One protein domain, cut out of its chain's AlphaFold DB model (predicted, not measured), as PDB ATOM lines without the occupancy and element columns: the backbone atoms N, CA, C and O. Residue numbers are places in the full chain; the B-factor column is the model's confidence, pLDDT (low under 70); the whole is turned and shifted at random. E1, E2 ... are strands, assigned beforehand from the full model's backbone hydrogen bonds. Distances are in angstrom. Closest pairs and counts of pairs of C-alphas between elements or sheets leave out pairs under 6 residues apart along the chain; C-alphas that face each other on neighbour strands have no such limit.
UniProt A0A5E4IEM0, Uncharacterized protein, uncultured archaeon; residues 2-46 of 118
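Overview. This is residues 2 to 46 of the 118 residues of an uncharacterized protein of uncultured archaeon (UniProt A0A5E4IEM0). With little regular structure, this is a flat piece built on one two-stranded hairpin, E1 and E2, whose turn lies at one end of the longest axis. Residues 2 to 14 lead in from the other end, and residues 32 to 46 run out from the hairpin and fold back. The printed part has 45 residues, 15 of them in the two antiparallel strands, with no named helix; the class is all strand. It is only just loose, close to compact, with a radius of gyration of the C-alphas of 11.5 A and spans of 31 by 25 by 11 A.

Arrangement. E1, residues 15 to 21, and E2, residues 24 to 31, form a hairpin with a tight link of 2 residues. Their directions differ by 148 degrees. C-alphas 16 and 30 face each other at 4.5 A. N 19 and O 27, 2.8 A, and N 31 and O 15, 2.7 A, are within hydrogen-bond range. E2 bends by 71 degrees at residue 27.

Along the chain. E1 begins at C-alpha 15, (-49.434, 33.866, -41.707), and is 17.9 A long. E2, 17.3 A, ends at C-alpha 31, (-50.528, 35.756, -46.467).

Size, cuts and confidence. The C-alphas of Gly 3 and Lys 24 are farthest apart, 32.3 A. The printed part has no cut. Mean pLDDT of the printed part is 84.2; residues 2 to 3 and 22 to 23 are under 70.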
ATOM      1  N   THR A   2     -30.379  38.473 -53.342       51.25
ATOM      2  CA  THR A   2     -31.006  38.581 -54.665       51.25
ATOM      3  C   THR A   2     -30.876  37.220 -55.344       51.25
ATOM      4  O   THR A   2     -29.766  36.776 -55.621       51.25
ATOM      5  N   GLY A   3     -31.991  36.501 -55.518       68.19
ATOM      6  CA  GLY A   3     -31.985  35.210 -56.227       68.19
ATOM      7  C   GLY A   3     -32.944  34.125 -55.733       68.19
ATOM      8  O   GLY A   3     -32.858  32.999 -56.214       68.19
ATOM      9  N   CYS A   4     -33.849  34.401 -54.790       80.88
ATOM     10  CA  CYS A   4     -34.867  33.416 -54.417       80.88
ATOM     11  C   CYS A   4     -35.962  33.356 -55.495       80.88
ATOM     12  O   CYS A   4     -36.496  34.385 -55.891       80.88
ATOM     13  N   SER A   5     -36.347  32.158 -55.948       83.56
ATOM     14  CA  SER A   5     -37.463  31.974 -56.895       83.56
ATOM     15  C   SER A   5     -38.854  32.094 -56.253       83.56
ATOM     16  O   SER A   5     -39.861  31.888 -56.921       83.56
ATOM     17  N   HIS A   6     -38.895  32.391 -54.953       87.12
ATOM     18  CA  HIS A   6     -40.066  32.482 -54.088       87.12
ATOM     19  C   HIS A   6     -41.052  31.314 -54.206       87.12
ATOM     20  O   HIS A   6     -42.033  31.343 -54.953       87.12
ATOM     21  N   ARG A   7     -40.843  30.289 -53.377       90.62
ATOM     22  CA  ARG A   7     -41.761  29.153 -53.264       90.62
ATOM     23  C   ARG A   7     -42.768  29.375 -52.139       90.62
ATOM     24  O   ARG A   7     -42.388  29.414 -50.973       90.62
ATOM     25  N   ASN A   8     -44.048  29.500 -52.487       91.56
ATOM     26  CA  ASN A   8     -45.120  29.690 -51.503       91.56
ATOM     27  C   ASN A   8     -45.238  28.500 -50.539       91.56
ATOM     28  O   ASN A   8     -45.171  27.347 -50.967       91.56
ATOM     29  N   CYS A   9     -45.506  28.804 -49.270       90.31
ATOM     30  CA  CYS A   9     -45.917  27.840 -48.253       90.31
ATOM     31  C   CYS A   9     -47.260  27.159 -48.577       90.31
ATOM     32  O   CYS A   9     -48.033  27.623 -49.429       90.31
ATOM     33  N   GLY A  10     -47.565  26.074 -47.859       88.81
ATOM     34  CA  GLY A  10     -48.831  25.360 -47.973       88.81
ATOM     35  C   GLY A  10     -50.041  26.198 -47.544       88.81
ATOM     36  O   GLY A  10     -49.931  27.214 -46.852       88.81
ATOM     37  N   ASN A  11     -51.242  25.765 -47.943       85.12
ATOM     38  CA  ASN A  11     -52.484  26.490 -47.640       85.12
ATOM     39  C   ASN A  11     -52.794  26.596 -46.139       85.12
ATOM     40  O   ASN A  11     -53.396  27.587 -45.732       85.12
ATOM     41  N   SER A  12     -52.378  25.610 -45.342       86.62
ATOM     42  CA  SER A  12     -52.567  25.552 -43.888       86.62
ATOM     43  C   SER A  12     -51.502  26.305 -43.087       86.62
ATOM     44  O   SER A  12     -51.657  26.462 -41.884       86.62
ATOM     45  N   GLU A  13     -50.427  26.764 -43.731       89.44
ATOM     46  CA  GLU A  13     -49.245  27.318 -43.052       89.44
ATOM     47  C   GLU A  13     -49.176  28.848 -43.139       89.44
ATOM     48  O   GLU A  13     -48.235  29.457 -42.646       89.44
ATOM     49  N   LYS A  14     -50.156  29.489 -43.785       92.19
ATOM     50  CA  LYS A  14     -50.150  30.934 -44.050       92.19
ATOM     51  C   LYS A  14     -50.152  31.757 -42.763       92.19
ATOM     52  O   LYS A  14     -50.799  31.403 -41.779       92.19
ATOM     53  N   VAL A  15     -49.500  32.915 -42.822       92.06
ATOM     54  CA  VAL A  15     -49.434  33.866 -41.707       92.06
ATOM     55  C   VAL A  15     -50.557  34.885 -41.844       92.06
ATOM     56  O   VAL A  15     -50.808  35.399 -42.930       92.06
ATOM     57  N   TRP A  16     -51.240  35.196 -40.748       91.62
ATOM     58  CA  TRP A  16     -52.286  36.213 -40.739       91.62
ATOM     59  C   TRP A  16     -51.675  37.597 -40.541       91.62
ATOM     60  O   TRP A  16     -51.098  37.868 -39.491       91.62
ATOM     61  N   LEU A  17     -51.809  38.465 -41.543       89.50
ATOM     62  CA  LEU A  17     -51.333  39.849 -41.497       89.50
ATOM     63  C   LEU A  17     -52.446  40.820 -41.874       89.50
ATOM     64  O   LEU A  17     -53.447  40.433 -42.485       89.50
ATOM     65  N   MET A  18     -52.262  42.086 -41.496       85.81
ATOM     66  CA  MET A  18     -53.166  43.160 -41.895       85.81
ATOM     67  C   MET A  18     -53.148  43.321 -43.414       85.81
ATOM     68  O   MET A  18     -52.091  43.382 -44.039       85.81
ATOM     69  N   HIS A  19     -54.338  43.401 -43.994       83.25
ATOM     70  CA  HIS A  19     -54.543  43.609 -45.414       83.25
ATOM     71  C   HIS A  19     -55.122  44.996 -45.651       83.25
ATOM     72  O   HIS A  19     -56.179  45.336 -45.116       83.25
ATOM     73  N   THR A  20     -54.453  45.767 -46.499       72.62
ATOM     74  CA  THR A  20     -54.942  47.055 -46.978       72.62
ATOM     75  C   THR A  20     -55.447  46.928 -48.414       72.62
ATOM     76  O   THR A  20     -54.848  46.246 -49.251       72.62
ATOM     77  N   TYR A  21     -56.569  47.582 -48.712       71.25
ATOM     78  CA  TYR A  21     -57.116  47.687 -50.065       71.25
ATOM     79  C   TYR A  21     -57.525  49.134 -50.331       71.25
ATOM     80  O   TYR A  21     -58.331  49.705 -49.596       71.25
ATOM     81  N   GLY A  22     -56.935  49.758 -51.358       63.66
ATOM     82  CA  GLY A  22     -57.184  51.169 -51.674       63.66
ATOM     83  C   GLY A  22     -56.889  52.124 -50.508       63.66
ATOM     84  O   GLY A  22     -57.642  53.069 -50.288       63.66
ATOM     85  N   GLY A  23     -55.846  51.838 -49.716       65.81
ATOM     86  CA  GLY A  23     -55.434  52.660 -48.571       65.81
ATOM     87  C   GLY A  23     -56.301  52.531 -47.311       65.81
ATOM     88  O   GLY A  23     -56.113  53.305 -46.377       65.81
ATOM     89  N   LYS A  24     -57.245  51.580 -47.264       74.12
ATOM     90  CA  LYS A  24     -58.058  51.283 -46.075       74.12
ATOM     91  C   LYS A  24     -57.692  49.928 -45.486       74.12
ATOM     92  O   LYS A  24     -57.515  48.966 -46.234       74.12
ATOM     93  N   ASP A  25     -57.659  49.847 -44.161       81.00
ATOM     94  CA  ASP A  25     -57.492  48.586 -43.442       81.00
ATOM     95  C   ASP A  25     -58.747  47.722 -43.608       81.00
ATOM     96  O   ASP A  25     -59.864  48.139 -43.300       81.00
ATOM     97  N   CYS A  26     -58.572  46.505 -44.117       80.75
ATOM     98  CA  CYS A  26     -59.647  45.543 -44.373       80.75
ATOM     99  C   CYS A  26     -59.602  44.343 -43.413       80.75
ATOM    100  O   CYS A  26     -60.208  43.307 -43.685       80.75
ATOM    101  N   GLY A  27     -58.884  44.473 -42.294       86.19
ATOM    102  CA  GLY A  27     -58.691  43.409 -41.312       86.19
ATOM    103  C   GLY A  27     -57.541  42.466 -41.670       86.19
ATOM    104  O   GLY A  27     -56.608  42.842 -42.377       86.19
ATOM    105  N   LEU A  28     -57.589  41.243 -41.139       89.50
ATOM    106  CA  LEU A  28     -56.544  40.239 -41.336       89.50
ATOM    107  C   LEU A  28     -56.862  39.324 -42.523       89.50
ATOM    108  O   LEU A  28     -57.994  38.873 -42.694       89.50
ATOM    109  N   LYS A  29     -55.837  38.990 -43.304       89.69
ATOM    110  CA  LYS A  29     -55.906  38.018 -44.401       89.69
ATOM    111  C   LYS A  29     -54.791  36.983 -44.227       89.69
ATOM    112  O   LYS A  29     -53.776  37.303 -43.613       89.69
ATOM    113  N   PRO A  30     -54.931  35.748 -44.738       92.75
ATOM    114  CA  PRO A  30     -53.827  34.796 -44.736       92.75
ATOM    115  C   PRO A  30     -52.852  35.101 -45.885       92.75
ATOM    116  O   PRO A  30     -53.195  34.961 -47.062       92.75
ATOM    117  N   HIS A  31     -51.626  35.490 -45.544       91.44
ATOM    118  CA  HIS A  31     -50.528  35.756 -46.467       91.44
ATOM    119  C   HIS A  31     -49.637  34.514 -46.620       91.44
ATOM    120  O   HIS A  31     -49.149  33.970 -45.625       91.44
ATOM    121  N   PRO A  32     -49.399  34.052 -47.860       93.25
ATOM    122  CA  PRO A  32     -48.325  33.106 -48.131       93.25
ATOM    123  C   PRO A  32     -46.977  33.722 -47.767       93.25
ATOM    124  O   PRO A  32     -46.783  34.920 -47.959       93.25
ATOM    125  N   TYR A  33     -46.038  32.908 -47.313       93.25
ATOM    126  CA  TYR A  33     -44.634  33.291 -47.229       93.25
ATOM    127  C   TYR A  33     -43.787  32.342 -48.069       93.25
ATOM    128  O   TYR A  33     -44.226  31.247 -48.439       93.25
ATOM    129  N   CYS A  34     -42.579  32.778 -48.394       92.69
ATOM    130  CA  CYS A  34     -41.612  31.968 -49.098       92.69
ATOM    131  C   CYS A  34     -40.958  30.990 -48.121       92.69
ATOM    132  O   CYS A  34     -40.304  31.419 -47.175       92.69
ATOM    133  N   VAL A  35     -41.061  29.686 -48.372       92.06
ATOM    134  CA  VAL A  35     -40.434  28.668 -47.506       92.06
ATOM    135  C   VAL A  35     -38.903  28.683 -47.563       92.06
ATOM    136  O   VAL A  35     -38.253  28.130 -46.687       92.06
ATOM    137  N   GLU A  36     -38.321  29.313 -48.587       90.25
ATOM    138  CA  GLU A  36     -36.869  29.359 -48.796       90.25
ATOM    139  C   GLU A  36     -36.224  30.584 -48.128       90.25
ATOM    140  O   GLU A  36     -35.153  30.464 -47.542       90.25
ATOM    141  N   CYS A  37     -36.862  31.760 -48.196       88.75
ATOM    142  CA  CYS A  37     -36.301  33.010 -47.658       88.75
ATOM    143  C   CYS A  37     -37.120  33.644 -46.524       88.75
ATOM    144  O   CYS A  37     -36.703  34.655 -45.968       88.75
ATOM    145  N   GLY A  38     -38.290  33.095 -46.190       86.88
ATOM    146  CA  GLY A  38     -39.169  33.609 -45.137       86.88
ATOM    147  C   GLY A  38     -39.927  34.892 -45.490       86.88
ATOM    148  O   GLY A  38     -40.751  35.341 -44.697       86.88
ATOM    149  N   LEU A  39     -39.689  35.483 -46.667       89.69
ATOM    150  CA  LEU A  39     -40.365  36.712 -47.087       89.69
ATOM    151  C   LEU A  39     -41.871  36.476 -47.202       89.69
ATOM    152  O   LEU A  39     -42.292  35.457 -47.744       89.69
ATOM    153  N   VAL A  40     -42.686  37.408 -46.716       89.75
ATOM    154  CA  VAL A  40     -44.146  37.304 -46.799       89.75
ATOM    155  C   VAL A  40     -44.638  37.945 -48.088       89.75
ATOM    156  O   VAL A  40     -44.217  39.041 -48.448       89.75
ATOM    157  N   LYS A  41     -45.542  37.260 -48.785       88.94
ATOM    158  CA  LYS A  41     -46.095  37.725 -50.047       88.94
ATOM    159  C   LYS A  41     -46.949  38.971 -49.838       88.94
ATOM    160  O   LYS A  41     -47.879  38.974 -49.020       88.94
ATOM    161  N   ASN A  42     -46.699  39.990 -50.648       85.44
ATOM    162  CA  ASN A  42     -47.555  41.154 -50.720       85.44
ATOM    163  C   ASN A  42     -48.876  40.790 -51.423       85.44
ATOM    164  O   ASN A  42     -48.895  40.180 -52.494       85.44
ATOM    165  N   LEU A  43     -49.994  41.124 -50.778       84.31
ATOM    166  CA  LEU A  43     -51.353  40.891 -51.280       84.31
ATOM    167  C   LEU A  43     -52.083  42.198 -51.618       84.31
ATOM    168  O   LEU A  43     -53.303  42.176 -51.805       84.31
ATOM    169  N   SER A  44     -51.371  43.324 -51.641       75.50
ATOM    170  CA  SER A  44     -51.930  44.621 -52.002       75.50
ATOM    171  C   SER A  44     -52.415  44.629 -53.456       75.50
ATOM    172  O   SER A  44     -52.016  43.819 -54.299       75.50
ATOM    173  N   SER A  45     -53.332  45.549 -53.753       72.94
ATOM    174  CA  SER A  45     -53.819  45.777 -55.116       72.94
ATOM    175  C   SER A  45     -52.790  46.482 -56.005       72.94
ATOM    176  O   SER A  45     -52.875  46.384 -57.232       72.94
ATOM    177  N   ASP A  46     -51.835  47.190 -55.400       77.06
ATOM    178  CA  ASP A  46     -50.882  48.035 -56.107       77.06
ATOM    179  C   ASP A  46     -49.731  47.213 -56.662       77.06
ATOM    180  O   ASP A  46     -48.781  46.835 -55.975       77.06
TER     181      ASP A  46